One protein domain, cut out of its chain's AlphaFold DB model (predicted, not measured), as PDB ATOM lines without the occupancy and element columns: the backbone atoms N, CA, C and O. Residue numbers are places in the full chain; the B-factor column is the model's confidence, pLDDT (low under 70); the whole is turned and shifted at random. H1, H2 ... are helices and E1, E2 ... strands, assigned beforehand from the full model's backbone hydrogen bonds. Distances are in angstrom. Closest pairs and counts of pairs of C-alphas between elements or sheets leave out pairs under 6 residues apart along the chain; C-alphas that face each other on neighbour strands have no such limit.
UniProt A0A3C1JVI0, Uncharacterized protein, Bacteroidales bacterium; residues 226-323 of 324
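What this domain is: This is residues 226 to 323 of the 324 residues of an uncharacterized protein of Bacteroidales bacterium (UniProt A0A3C1JVI0). Two small antiparallel sheets sit one beyond the other along the long axis as two lobes, not face to face; the larger, of four strands, has helix H1 packed over one face, and the smaller is a three-stranded meander. Edge strand E4 of the larger sheet comes near one end of the smaller, short H2 lies at the side of this junction, and the first printed stretch ties on to the smaller sheet, residues 231 to 232 pairing with E5, before it crosses to H1. The printed part has 98 residues, with two named helices and seven named strands in the order H1 E1 E2 E3 E4 H2 E5 E6 E7; the sheets run E3 - E2 - E1 - E4 and E5 - E6 - E7. The class is mixed, helices and strands, with under half of the residues in named elements. The whole is compact, with a radius of gyration of the C-alphas of 12.6 A, and elongated in outline, spanning 37 by 23 by 23 A.

Where its parts are: The printed part begins at Pro 226, with its C-alpha at (131.353, -14.689, -6.310). H1, residues 237 to 245, starts with C-alpha 237 at (120.030, -32.349, 4.277) and is 12.3 A long from first to last C-alpha. E1 is residues 256 to 260, 13.3 A long, followed by two three-residue strands, E2 at 263 to 265 and E3 at 275 to 277. E4, residues 284 to 287, is 10.1 A long, and H2 follows at once as residues 288 to 293, 8.8 A long. E5, residues 300 to 303, measures 10.5 A; E6, residues 307 to 311, 13.5 A; and E7, residues 315 to 320, 16.8 A, ending with C-alpha 320 at (117.491, -15.341, -0.679).

How they stand to each other: E1, E2 and E3 form a meander, each strand the antiparallel neighbour of the one before. With E4 they make a Greek key, in which the first strand, E1, is also the antiparallel neighbour of the fourth. N 257 and O 286 of E1 and E4 are 2.9 A apart, N 260 and O 263 of E1 and E2 2.9 A, and N 276 and O 264 of E3 and E2 2.9 A, each within hydrogen-bond range. The edge strands E3 and E4 are apart. H1 is on this sheet at a height of 7.4 A, only just over E3 and E2, with 3 of its C-alphas falling on each. It runs along the strands, at 15 degrees to E2 on the local plane; its closest C-alphas to E3 are those of Ala 240 and Phe 276, 5.6 A apart. H2 only grazes the sheet with residues 288 to 291. H1 and H2 are close but not clearly touching, at a steep tilt of 39 degrees, opposite ways; their closest C-alphas, those of Glu 245 and Ile 288, are 7.2 A apart. The closest C-alphas of E4 and E7 are those of Val 286 and Met 320, 7.1 A apart. H2 is only just not on the second sheet, with 4 pairs of C-alphas within 10 A. E5, E6 and E7 form the other meander, of two hairpins: N 302 and O 309 of E5 and E6 are 2.8 A apart, and N 308 and O 319 of E6 and E7 2.8 A, both within hydrogen-bond range. In H1 and H2 every O i to N i+4 pair is within hydrogen-bond range.

The domain as a whole: The two C-alphas farthest apart, those of Asp 271 and Asn 314, are 39.8 A apart. The printed part has no cut and no long link; the link from H1 to E1 is short, with 10 residues. The mean pLDDT of the printed part is 91.6, and the model's confidence is under 70 at residues 249 to 253, in the link from H1 to E1.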
ATOM      1  N   PRO A 226     129.946 -14.989  -6.543       92.75
ATOM      2  CA  PRO A 226     131.353 -14.689  -6.310       92.75
ATOM      3  C   PRO A 226     132.168 -15.989  -6.197       92.75
ATOM      4  O   PRO A 226     131.632 -17.091  -6.290       92.75
ATOM      5  N   ASN A 227     133.482 -15.883  -5.997       94.00
ATOM      6  CA  ASN A 227     134.334 -17.057  -5.801       94.00
ATOM      7  C   ASN A 227     134.066 -17.710  -4.428       94.00
ATOM      8  O   ASN A 227     134.785 -17.455  -3.464       94.00
ATOM      9  N   LEU A 228     132.993 -18.497  -4.344       95.31
ATOM     10  CA  LEU A 228     132.540 -19.219  -3.156       95.31
ATOM     11  C   LEU A 228     132.823 -20.719  -3.297       95.31
ATOM     12  O   LEU A 228     132.753 -21.251  -4.409       95.31
ATOM     13  N   PRO A 229     133.101 -21.425  -2.188       94.62
ATOM     14  CA  PRO A 229     133.213 -22.875  -2.212       94.62
ATOM     15  C   PRO A 229     131.861 -23.510  -2.559       94.62
ATOM     16  O   PRO A 229     130.843 -23.215  -1.930       94.62
ATOM     17  N   ILE A 230     131.870 -24.400  -3.549       96.50
ATOM     18  CA  ILE A 230     130.720 -25.236  -3.899       96.50
ATOM     19  C   ILE A 230     130.805 -26.522  -3.080       96.50
ATOM     20  O   ILE A 230     131.832 -27.202  -3.079       96.50
ATOM     21  N   LEU A 231     129.717 -26.849  -2.395       96.00
ATOM     22  CA  LEU A 231     129.573 -28.037  -1.571       96.00
ATOM     23  C   LEU A 231     128.584 -28.996  -2.231       96.00
ATOM     24  O   LEU A 231     127.530 -28.582  -2.719       96.00
ATOM     25  N   GLU A 232     128.901 -30.286  -2.196       96.50
ATOM     26  CA  GLU A 232     127.923 -31.336  -2.479       96.50
ATOM     27  C   GLU A 232     126.811 -31.282  -1.434       96.50
ATOM     28  O   GLU A 232     127.082 -31.174  -0.235       96.50
ATOM     29  N   LEU A 233     125.555 -31.368  -1.875       95.31
ATOM     30  CA  LEU A 233     124.430 -31.361  -0.955       95.31
ATOM     31  C   LEU A 233     124.476 -32.630  -0.085       95.31
ATOM     32  O   LEU A 233     124.405 -33.744  -0.622       95.31
ATOM     33  N   PRO A 234     124.561 -32.514   1.255       95.06
ATOM     34  CA  PRO A 234     124.587 -33.692   2.108       95.06
ATOM     35  C   PRO A 234     123.327 -34.539   1.914       95.06
ATOM     36  O   PRO A 234     122.211 -34.024   1.941       95.06
ATOM     37  N   LYS A 235     123.474 -35.866   1.797       94.12
ATOM     38  CA  LYS A 235     122.329 -36.786   1.609       94.12
ATOM     39  C   LYS A 235     121.281 -36.684   2.724       94.12
ATOM     40  O   LYS A 235     120.118 -37.011   2.516       94.12
ATOM     41  N   SER A 236     121.699 -36.263   3.914       95.69
ATOM     42  CA  SER A 236     120.851 -36.048   5.086       95.69
ATOM     43  C   SER A 236     120.224 -34.653   5.155       95.69
ATOM     44  O   SER A 236     119.455 -34.422   6.080       95.69
ATOM     45  N   PHE A 237     120.492 -33.740   4.214       96.50
ATOM     46  CA  PHE A 237     120.030 -32.349   4.277       96.50
ATOM     47  C   PHE A 237     118.504 -32.232   4.389       96.50
ATOM     48  O   PHE A 237     117.997 -31.648   5.341       96.50
ATOM     49  N   TYR A 238     117.748 -32.858   3.482       95.88
ATOM     50  CA  TYR A 238     116.281 -32.796   3.521       95.88
ATOM     51  C   TYR A 238     115.666 -33.610   4.664       95.88
ATOM     52  O   TYR A 238     114.610 -33.252   5.180       95.88
ATOM     53  N   LYS A 239     116.364 -34.652   5.138       95.75
ATOM     54  CA  LYS A 239     115.994 -35.349   6.377       95.75
ATOM     55  C   LYS A 239     116.136 -34.423   7.590       95.75
ATOM     56  O   LYS A 239     115.250 -34.410   8.437       95.75
ATOM     57  N   ALA A 240     117.233 -33.670   7.667       95.88
ATOM     58  CA  ALA A 240     117.481 -32.700   8.727       95.88
ATOM     59  C   ALA A 240     116.438 -31.576   8.696       95.88
ATOM     60  O   ALA A 240     115.847 -31.272   9.726       95.88
ATOM     61  N   LEU A 241     116.138 -31.040   7.505       95.56
ATOM     62  CA  LEU A 241     115.098 -30.029   7.313       95.56
ATOM     63  C   LEU A 241     113.728 -30.511   7.814       95.56
ATOM     64  O   LEU A 241     113.074 -29.805   8.575       95.56
ATOM     65  N   GLY A 242     113.314 -31.724   7.432       94.69
ATOM     66  CA  GLY A 242     112.043 -32.297   7.884       94.69
ATOM     67  C   GLY A 242     111.989 -32.571   9.390       94.69
ATOM     68  O   GLY A 242     110.916 -32.512   9.975       94.69
ATOM     69  N   ALA A 243     113.132 -32.836  10.033       94.88
ATOM     70  CA  ALA A 243     113.194 -33.075  11.475       94.88
ATOM     71  C   ALA A 243     113.012 -31.801  12.317       94.88
ATOM     72  O   ALA A 243     112.591 -31.897  13.466       94.88
ATOM     73  N   VAL A 244     113.338 -30.626  11.766       93.81
ATOM     74  CA  VAL A 244     113.241 -29.343  12.486       93.81
ATOM     75  C   VAL A 244     112.011 -28.518  12.096       93.81
ATOM     76  O   VAL A 244     111.619 -27.630  12.843       93.81
ATOM     77  N   GLU A 245     111.387 -28.799  10.948       92.06
ATOM     78  CA  GLU A 245     110.299 -27.983  10.389       92.06
ATOM     79  C   GLU A 245     109.073 -27.861  11.301       92.06
ATOM     80  O   GLU A 245     108.563 -26.755  11.463       92.06
ATOM     81  N   GLU A 246     108.628 -28.957  11.925       89.56
ATOM     82  CA  GLU A 246     107.464 -28.953  12.836       89.56
ATOM     83  C   GLU A 246     107.693 -28.076  14.080       89.56
ATOM     84  O   GLU A 246     106.754 -27.687  14.766       89.56
ATOM     85  N   PHE A 247     108.949 -27.726  14.365       90.19
ATOM     86  CA  PHE A 247     109.326 -26.867  15.484       90.19
ATOM     87  C   PHE A 247     109.502 -25.405  15.068       90.19
ATOM     88  O   PHE A 247     109.806 -24.575  15.918       90.19
ATOM     89  N   ALA A 248     109.322 -25.071  13.788       85.81
ATOM     90  CA  ALA A 248     109.395 -23.714  13.251       85.81
ATOM     91  C   ALA A 248     107.987 -23.141  12.984       85.81
ATOM     92  O   ALA A 248     107.744 -22.526  11.942       85.81
ATOM     93  N   GLU A 249     107.020 -23.395  13.877       68.44
ATOM     94  CA  GLU A 249     105.595 -23.099  13.642       68.44
ATOM     95  C   GLU A 249     105.076 -21.791  14.273       68.44
ATOM     96  O   GLU A 249     104.040 -21.281  13.825       68.44
ATOM     97  N   ASP A 250     105.813 -21.198  15.222       60.69
ATOM     98  CA  ASP A 250     105.351 -20.060  16.028       60.69
ATOM     99  C   ASP A 250     106.227 -18.796  15.919       60.69
ATOM    100  O   ASP A 250     107.436 -18.823  15.693       60.69
ATOM    101  N   GLY A 251     105.593 -17.633  16.107       62.62
ATOM    102  CA  GLY A 251     106.278 -16.339  16.191       62.62
ATOM    103  C   GLY A 251     106.908 -15.849  14.878       62.62
ATOM    104  O   GLY A 251     106.384 -16.078  13.788       62.62
ATOM    105  N   ARG A 252     108.020 -15.105  14.991       61.16
ATOM    106  CA  ARG A 252     108.784 -14.573  13.839       61.16
ATOM    107  C   ARG A 252     109.572 -15.653  13.088       61.16
ATOM    108  O   ARG A 252     109.984 -15.410  11.962       61.16
ATOM    109  N   GLU A 253     109.739 -16.820  13.703       66.50
ATOM    110  CA  GLU A 253     110.485 -17.968  13.175       66.50
ATOM    111  C   GLU A 253     109.627 -18.849  12.257       66.50
ATOM    112  O   GLU A 253     110.128 -19.763  11.603       66.50
ATOM    113  N   LYS A 254     108.322 -18.552  12.166       80.94
ATOM    114  CA  LYS A 254     107.366 -19.358  11.415       80.94
ATOM    115  C   LYS A 254     107.775 -19.537   9.954       80.94
ATOM    116  O   LYS A 254     107.719 -18.594   9.163       80.94
ATOM    117  N   GLY A 255     108.076 -20.778   9.577       87.00
ATOM    118  CA  GLY A 255     108.422 -21.154   8.207       87.00
ATOM    119  C   GLY A 255     109.877 -20.888   7.808       87.00
ATOM    120  O   GLY A 255     110.187 -20.994   6.617       87.00
ATOM    121  N   PHE A 256     110.759 -20.581   8.764       91.94
ATOM    122  CA  PHE A 256     112.192 -20.378   8.549       91.94
ATOM    123  C   PHE A 256     113.028 -21.376   9.356       91.94
ATOM    124  O   PHE A 256     112.590 -21.898  10.373       91.94
ATOM    125  N   VAL A 257     114.244 -21.646   8.884       94.19
ATOM    126  CA  VAL A 257     115.273 -22.408   9.608       94.19
ATOM    127  C   VAL A 257     116.596 -21.670   9.543       94.19
ATOM    128  O   VAL A 257     116.869 -20.950   8.577       94.19
ATOM    129  N   ARG A 258     117.443 -21.890  10.545       93.50
ATOM    130  CA  ARG A 258     118.820 -21.402  10.558       93.50
ATOM    131  C   ARG A 258     119.757 -22.534  10.202       93.50
ATOM    132  O   ARG A 258     119.743 -23.588  10.827       93.50
ATOM    133  N   ILE A 259     120.570 -22.308   9.185       94.94
ATOM    134  CA  ILE A 259     121.671 -23.187   8.820       94.94
ATOM    135  C   ILE A 259     122.938 -22.596   9.435       94.94
ATOM    136  O   ILE A 259     123.130 -21.381   9.405       94.94
ATOM    137  N   SER A 260     123.781 -23.450  10.002       93.75
ATOM    138  CA  SER A 260     125.080 -23.114  10.580       93.75
ATOM    139  C   SER A 260     126.114 -24.179  10.214       93.75
ATOM    140  O   SER A 260     125.765 -25.254   9.726       93.75
ATOM    141  N   GLU A 261     127.382 -23.931  10.541       92.44
ATOM    142  CA  GLU A 261     128.461 -24.906  10.337       92.44
ATOM    143  C   GLU A 261     128.259 -26.225  11.098       92.44
ATOM    144  O   GLU A 261     128.857 -27.233  10.722       92.44
ATOM    145  N   GLN A 262     127.436 -26.223  12.154       92.62
ATOM    146  CA  GLN A 262     127.164 -27.384  13.006       92.62
ATOM    147  C   GLN A 262     125.906 -28.151  12.579       92.62
ATOM    148  O   GLN A 262     125.788 -29.346  12.854       92.62
ATOM    149  N   GLY A 263     124.953 -27.488  11.923       94.75
ATOM    150  CA  GLY A 263     123.683 -28.105  11.563       94.75
ATOM    151  C   GLY A 263     122.562 -27.116  11.283       94.75
ATOM    152  O   GLY A 263     122.795 -25.929  11.048       94.75
ATOM    153  N   ILE A 264     121.334 -27.634  11.305       95.81
ATOM    154  CA  ILE A 264     120.107 -26.877  11.034       95.81
ATOM    155  C   ILE A 264     119.293 -26.777  12.327       95.81
ATOM    156  O   ILE A 264     119.051 -27.800  12.967       95.81
ATOM    157  N   SER A 265     118.854 -25.574  12.698       94.50
ATOM    158  CA  SER A 265     117.978 -25.327  13.852       94.50
ATOM    159  C   SER A 265     116.665 -24.657  13.451       94.50
ATOM    160  O   SER A 265     116.595 -23.914  12.465       94.50
ATOM    161  N   SER A 266     115.615 -24.898  14.241       92.88
ATOM    162  CA  SER A 266     114.339 -24.185  14.111       92.88
ATOM    163  C   SER A 266     114.340 -22.806  14.786       92.88
ATOM    164  O   SER A 266     113.558 -21.949  14.395       92.88
ATOM    165  N   HIS A 267     115.242 -22.555  15.745       89.12
ATOM    166  CA  HIS A 267     115.350 -21.281  16.470       89.12
ATOM    167  C   HIS A 267     116.784 -20.742  16.512       89.12
ATOM    168  O   HIS A 267     117.727 -21.350  15.998       89.12
ATOM    169  N   LYS A 268     116.921 -19.532  17.066       83.12
ATOM    170  CA  LYS A 268     118.191 -18.813  17.206       83.12
ATOM    171  C   LYS A 268     119.082 -19.425  18.277       83.12
ATOM    172  O   LYS A 268     120.287 -19.521  18.068       83.12
ATOM    173  N   ASP A 269     118.481 -19.793  19.402       82.44
ATOM    174  CA  ASP A 269     119.144 -20.595  20.416       82.44
ATOM    175  C   ASP A 269     118.968 -22.073  20.056       82.44
ATOM    176  O   ASP A 269     117.883 -22.495  19.662       82.44
ATOM    177  N   VAL A 270     120.049 -22.844  20.140       78.06
ATOM    178  CA  VAL A 270     120.042 -24.283  19.841       78.06
ATOM    179  C   VAL A 270     119.323 -25.056  20.947       78.06
ATOM    180  O   VAL A 270     118.767 -26.121  20.682       78.06
ATOM    181  N   ASP A 271     119.292 -24.497  22.158       83.69
ATOM    182  CA  ASP A 271     118.551 -25.059  23.286       83.69
ATOM    183  C   ASP A 271     117.031 -24.814  23.163       83.69
ATOM    184  O   ASP A 271     116.242 -25.468  23.852       83.69
ATOM    185  N   ASP A 272     116.610 -23.934  22.244       83.31
ATOM    186  CA  ASP A 272     115.208 -23.658  21.939       83.31
ATOM    187  C   ASP A 272     114.731 -24.455  20.705       83.31
ATOM    188  O   ASP A 272     115.185 -24.291  19.570       83.31
ATOM    189  N   GLY A 273     113.728 -25.314  20.899       89.69
ATOM    190  CA  GLY A 273     113.087 -26.069  19.819       89.69
ATOM    191  C   GLY A 273     113.886 -27.287  19.354       89.69
ATOM    192  O   GLY A 273     114.136 -28.193  20.145       89.69
ATOM    193  N   ALA A 274     114.190 -27.368  18.055       92.94
ATOM    194  CA  ALA A 274     114.836 -28.530  17.453       92.94
ATOM    195  C   ALA A 274     116.120 -28.161  16.711       92.94
ATOM    196  O   ALA A 274     116.187 -27.170  15.981       92.94
ATOM    197  N   PHE A 275     117.112 -29.036  16.846       95.31
ATOM    198  CA  PHE A 275     118.388 -28.968  16.154       95.31
ATOM    199  C   PHE A 275     118.736 -30.333  15.569       95.31
ATOM    200  O   PHE A 275     118.581 -31.367  16.221       95.31
ATOM    201  N   PHE A 276     119.225 -30.331  14.333       96.75
ATOM    202  CA  PHE A 276     119.743 -31.515  13.669       96.75
ATOM    203  C   PHE A 276     121.206 -31.284  13.303       96.75
ATOM    204  O   PHE A 276     121.519 -30.454  12.446       96.75
ATOM    205  N   GLU A 277     122.094 -32.056  13.930       96.44
ATOM    206  CA  GLU A 277     123.530 -32.003  13.671       96.44
ATOM    207  C   GLU A 277     123.826 -32.409  12.219       96.44
ATOM    208  O   GLU A 277     123.514 -33.517  11.767       96.44
ATOM    209  N   LEU A 278     124.405 -31.477  11.469       95.44
ATOM    210  CA  LEU A 278     124.744 -31.642  10.063       95.44
ATOM    211  C   LEU A 278     125.946 -30.748   9.729       95.44
ATOM    212  O   LEU A 278     125.769 -29.656   9.185       95.44
ATOM    213  N   PRO A 279     127.166 -31.184  10.082       93.12
ATOM    214  CA  PRO A 279     128.343 -30.342   9.971       93.12
ATOM    215  C   PRO A 279     128.760 -30.102   8.516       93.12
ATOM    216  O   PRO A 279     128.499 -30.921   7.631       93.12
ATOM    217  N   GLY A 280     129.485 -29.004   8.288       89.12
ATOM    218  CA  GLY A 280     130.097 -28.689   6.990       89.12
ATOM    219  C   GLY A 280     129.212 -27.877   6.044       89.12
ATOM    220  O   GLY A 280     129.461 -27.862   4.841       89.12
ATOM    221  N   LEU A 281     128.185 -27.214   6.576       92.44
ATOM    222  CA  LEU A 281     127.378 -26.225   5.860       92.44
ATOM    223  C   LEU A 281     127.903 -24.802   6.111       92.44
ATOM    224  O   LEU A 281     128.755 -24.586   6.968       92.44
ATOM    225  N   GLY A 282     127.400 -23.825   5.353       91.94
ATOM    226  CA  GLY A 282     127.590 -22.406   5.668       91.94
ATOM    227  C   GLY A 282     126.575 -21.907   6.698       91.94
ATOM    228  O   GLY A 282     125.848 -22.696   7.298       91.94
ATOM    229  N   ALA A 283     126.498 -20.589   6.884       92.88
ATOM    230  CA  ALA A 283     125.571 -19.967   7.827       92.88
ATOM    231  C   ALA A 283     124.564 -19.058   7.112       92.88
ATOM    232  O   ALA A 283     124.974 -18.117   6.435       92.88
ATOM    233  N   LEU A 284     123.261 -19.334   7.250       94.88
ATOM    234  CA  LEU A 284     122.189 -18.481   6.721       94.88
ATOM    235  C   LEU A 284     120.820 -18.857   7.308       94.88
ATOM    236  O   LEU A 284     120.516 -20.041   7.462       94.88
ATOM    237  N   THR A 285     119.956 -17.868   7.540       94.00
ATOM    238  CA  THR A 285     118.533 -18.093   7.839       94.00
ATOM    239  C   THR A 285     117.726 -18.106   6.541       94.00
ATOM    240  O   THR A 285     117.813 -17.174   5.739       94.00
ATOM    241  N   VAL A 286     116.933 -19.153   6.305       94.50
ATOM    242  CA  VAL A 286     116.232 -19.378   5.029       94.50
ATOM    243  C   VAL A 286     114.829 -19.936   5.222       94.50
ATOM    244  O   VAL A 286     114.536 -20.615   6.202       94.50
ATOM    245  N   GLY A 287     113.943 -19.664   4.262       93.19
ATOM    246  CA  GLY A 287     112.580 -20.187   4.283       93.19
ATOM    247  C   GLY A 287     112.518 -21.680   3.948       93.19
ATOM    248  O   GLY A 287     113.046 -22.129   2.926       93.19
ATOM    249  N   ILE A 288     111.818 -22.454   4.780       93.38
ATOM    250  CA  ILE A 288     111.667 -23.912   4.634       93.38
ATOM    251  C   ILE A 288     110.979 -24.253   3.310       93.38
ATOM    252  O   ILE A 288     111.399 -25.156   2.584       93.38
ATOM    253  N   ARG A 289     109.935 -23.495   2.956       90.94
ATOM    254  CA  ARG A 289     109.191 -23.695   1.706       90.94
ATOM    255  C   ARG A 289     110.093 -23.511   0.482       90.94
ATOM    256  O   ARG A 289     110.011 -24.301  -0.454       90.94
ATOM    257  N   GLN A 290     110.957 -22.499   0.497       92.12
ATOM    258  CA  GLN A 290     111.901 -22.227  -0.585       92.12
ATOM    259  C   GLN A 290     112.932 -23.355  -0.719       92.12
ATOM    260  O   GLN A 290     113.198 -23.793  -1.836       92.12
ATOM    261  N   LEU A 291     113.449 -23.889   0.394       94.50
ATOM    262  CA  LEU A 291     114.344 -25.053   0.364       94.50
ATOM    263  C   LEU A 291     113.668 -26.294  -0.234       94.50
ATOM    264  O   LEU A 291     114.288 -27.014  -1.017       94.50
ATOM    265  N   LYS A 292     112.391 -26.529   0.090       92.44
ATOM    266  CA  LYS A 292     111.602 -27.634  -0.481       92.44
ATOM    267  C   LYS A 292     111.333 -27.468  -1.973       92.44
ATOM    268  O   LYS A 292     111.338 -28.451  -2.706       92.44
ATOM    269  N   HIS A 293     111.126 -26.242  -2.453       90.12
ATOM    270  CA  HIS A 293     110.937 -25.991  -3.887       90.12
ATOM    271  C   HIS A 293     112.136 -26.466  -4.721       90.12
ATOM    272  O   HIS A 293     111.962 -26.970  -5.826       90.12
ATOM    273  N   ILE A 294     113.349 -26.367  -4.174       92.19
ATOM    274  CA  ILE A 294     114.580 -26.687  -4.905       92.19
ATOM    275  C   ILE A 294     115.057 -28.135  -4.705       92.19
ATOM    276  O   ILE A 294     116.046 -28.525  -5.321       92.19
ATOM    277  N   GLU A 295     114.348 -28.951  -3.913       92.69
ATOM    278  CA  GLU A 295     114.751 -30.315  -3.523       92.69
ATOM    279  C   GLU A 295     115.110 -31.219  -4.696       92.69
ATOM    280  O   GLU A 295     116.167 -31.845  -4.708       92.69
ATOM    281  N   ASN A 296     114.279 -31.228  -5.734       89.75
ATOM    282  CA  ASN A 296     114.498 -32.096  -6.890       89.75
ATOM    283  C   ASN A 296     115.511 -31.534  -7.902       89.75
ATOM    284  O   ASN A 296     115.817 -32.195  -8.892       89.75
ATOM    285  N   SER A 297     115.993 -30.306  -7.695       90.25
ATOM    286  CA  SER A 297     116.851 -29.577  -8.640       90.25
ATOM    287  C   SER A 297     118.243 -29.270  -8.082       90.25
ATOM    288  O   SER A 297     119.167 -29.028  -8.854       90.25
ATOM    289  N   CYS A 298     118.408 -29.275  -6.758       95.50
ATOM    290  CA  CYS A 298     119.650 -28.940  -6.076       95.50
ATOM    291  C   CYS A 298     120.517 -30.189  -5.867       95.50
ATOM    292  O   CYS A 298     120.122 -31.119  -5.168       95.50
ATOM    293  N   LYS A 299     121.717 -30.200  -6.455       96.69
ATOM    294  CA  LYS A 299     122.750 -31.224  -6.208       96.69
ATOM    295  C   LYS A 299     123.927 -30.671  -5.423       96.69
ATOM    296  O   LYS A 299     124.484 -31.355  -4.574       96.69
ATOM    297  N   THR A 300     124.276 -29.423  -5.699       97.44
ATOM    298  CA  THR A 300     125.355 -28.703  -5.026       97.44
ATOM    299  C   THR A 300     124.884 -27.314  -4.638       97.44
ATOM    300  O   THR A 300     124.026 -26.748  -5.322       97.44
ATOM    301  N   LEU A 301     125.470 -26.749  -3.589       96.81
ATOM    302  CA  LEU A 301     125.153 -25.410  -3.115       96.81
ATOM    303  C   LEU A 301     126.405 -24.623  -2.717       96.81
ATOM    304  O   LEU A 301     127.467 -25.192  -2.480       96.81
ATOM    305  N   ALA A 302     126.276 -23.307  -2.645       97.06
ATOM    306  CA  ALA A 302     127.280 -22.406  -2.107       97.06
ATOM    307  C   ALA A 302     126.581 -21.335  -1.266       97.06
ATOM    308  O   ALA A 302     125.598 -20.727  -1.701       97.06
ATOM    309  N   PHE A 303     127.087 -21.105  -0.058       96.12
ATOM    310  CA  PHE A 303     126.547 -20.105   0.857       96.12
ATOM    311  C   PHE A 303     127.249 -18.768   0.629       96.12
ATOM    312  O   PHE A 303     128.462 -18.655   0.810       96.12
ATOM    313  N   GLY A 304     126.488 -17.767   0.195       94.38
ATOM    314  CA  GLY A 304     126.901 -16.367   0.206       94.38
ATOM    315  C   GLY A 304     126.495 -15.676   1.507       94.38
ATOM    316  O   GLY A 304     125.935 -16.295   2.405       94.38
ATOM    317  N   GLU A 305     126.749 -14.370   1.583       92.31
ATOM    318  CA  GLU A 305     126.419 -13.554   2.762       92.31
ATOM    319  C   GLU A 305     124.905 -13.456   3.016       92.31
ATOM    320  O   GLU A 305     124.460 -13.494   4.158       92.31
ATOM    321  N   ASP A 306     124.107 -13.328   1.954       94.00
ATOM    322  CA  ASP A 306     122.665 -13.066   2.022       94.00
ATOM    323  C   ASP A 306     121.823 -14.064   1.212       94.00
ATOM    324  O   ASP A 306     120.613 -13.886   1.074       94.00
ATOM    325  N   ARG A 307     122.445 -15.093   0.628       95.81
ATOM    326  CA  ARG A 307     121.772 -16.031  -0.278       95.81
ATOM    327  C   ARG A 307     122.510 -17.352  -0.429       95.81
ATOM    328  O   ARG A 307     123.724 -17.427  -0.258       95.81
ATOM    329  N   ILE A 308     121.772 -18.375  -0.836       96.94
ATOM    330  CA  ILE A 308     122.307 -19.663  -1.275       96.94
ATOM    331  C   ILE A 308     122.261 -19.702  -2.795       96.94
ATOM    332  O   ILE A 308     121.203 -19.513  -3.395       96.94
ATOM    333  N   TYR A 309     123.400 -19.991  -3.410       97.94
ATOM    334  CA  TYR A 309     123.474 -20.399  -4.807       97.94
ATOM    335  C   TYR A 309     123.376 -21.918  -4.869       97.94
ATOM    336  O   TYR A 309     123.932 -22.602  -4.012       97.94
ATOM    337  N   PHE A 310     122.692 -22.458  -5.869       97.38
ATOM    338  CA  PHE A 310     122.619 -23.902  -6.056       97.38
ATOM    339  C   PHE A 310     122.634 -24.298  -7.525       97.38
ATOM    340  O   PHE A 310     122.250 -23.526  -8.406       97.38
ATOM    341  N   PHE A 311     123.077 -25.527  -7.771       97.62
ATOM    342  CA  PHE A 311     123.276 -26.076  -9.105       97.62
ATOM    343  C   PHE A 311     122.812 -27.533  -9.168       97.62
ATOM    344  O   PHE A 311     122.945 -28.287  -8.199       97.62
ATOM    345  N   GLY A 312     122.277 -27.913 -10.325       96.62
ATOM    346  CA  GLY A 312     121.899 -29.272 -10.704       96.62
ATOM    347  C   GLY A 312     122.321 -29.566 -12.145       96.62
ATOM    348  O   GLY A 312     123.221 -28.918 -12.666       96.62
ATOM    349  N   ASP A 313     121.670 -30.528 -12.806       94.00
ATOM    350  CA  ASP A 313     122.109 -31.001 -14.135       94.00
ATOM    351  C   ASP A 313     122.058 -29.919 -15.221       94.00
ATOM    352  O   ASP A 313     123.054 -29.646 -15.875       94.00
ATOM    353  N   ASN A 314     120.895 -29.292 -15.399       96.88
ATOM    354  CA  ASN A 314     120.668 -28.223 -16.378       96.88
ATOM    355  C   ASN A 314     120.009 -27.018 -15.712       96.88
ATOM    356  O   ASN A 314     119.241 -26.295 -16.342       96.88
ATOM    357  N   VAL A 315     120.255 -26.837 -14.419       97.50
ATOM    358  CA  VAL A 315     119.578 -25.829 -13.615       97.50
ATOM    359  C   VAL A 315     120.560 -25.154 -12.677       97.50
ATOM    360  O   VAL A 315     121.383 -25.812 -12.041       97.50
ATOM    361  N   ARG A 316     120.445 -23.833 -12.576       97.75
ATOM    362  CA  ARG A 316     121.001 -23.062 -11.467       97.75
ATOM    363  C   ARG A 316     119.897 -22.309 -10.767       97.75
ATOM    364  O   ARG A 316     118.863 -22.001 -11.362       97.75
ATOM    365  N   GLY A 317     120.152 -21.946  -9.528       97.62
ATOM    366  CA  GLY A 317     119.258 -21.069  -8.819       97.62
ATOM    367  C   GLY A 317     119.918 -20.288  -7.711       97.62
ATOM    368  O   GLY A 317     121.079 -20.494  -7.353       97.62
ATOM    369  N   VAL A 318     119.127 -19.363  -7.197       97.50
ATOM    370  CA  VAL A 318     119.465 -18.534  -6.055       97.50
ATOM    371  C   VAL A 318     118.266 -18.479  -5.122       97.50
ATOM    372  O   VAL A 318     117.124 -18.340  -5.568       97.50
ATOM    373  N   LEU A 319     118.526 -18.622  -3.830       96.31
ATOM    374  CA  LEU A 319     117.547 -18.546  -2.755       96.31
ATOM    375  C   LEU A 319     118.007 -17.460  -1.789       96.31
ATOM    376  O   LEU A 319     119.099 -17.552  -1.233       96.31
ATOM    377  N   MET A 320     117.182 -16.436  -1.593       95.38
ATOM    378  CA  MET A 320     117.491 -15.341  -0.679       95.38
ATOM    379  C   MET A 320     117.354 -15.797   0.771       95.38
ATOM    380  O   MET A 320     116.327 -16.358   1.163       95.38
ATOM    381  N   GLY A 321     118.388 -15.533   1.563       93.12
ATOM    382  CA  GLY A 321     118.296 -15.598   3.010       93.12
ATOM    383  C   GLY A 321     117.540 -14.400   3.566       93.12
ATOM    384  O   GLY A 321     117.333 -13.389   2.891       93.12
ATOM    385  N   ILE A 322     117.137 -14.518   4.822       87.88
ATOM    386  CA  ILE A 322     116.629 -13.396   5.600       87.88
ATOM    387  C   ILE A 322     117.711 -12.933   6.570       87.88
ATOM    388  O   ILE A 322     118.466 -13.740   7.112       87.88
ATOM    389  N   LYS A 323     117.807 -11.615   6.753       75.56
ATOM    390  CA  LYS A 323     118.637 -11.042   7.812       75.56
ATOM    391  C   LYS A 323     117.867 -11.138   9.124       75.56
ATOM    392  O   LYS A 323     116.716 -10.703   9.175       75.56
TER     393      LYS A 323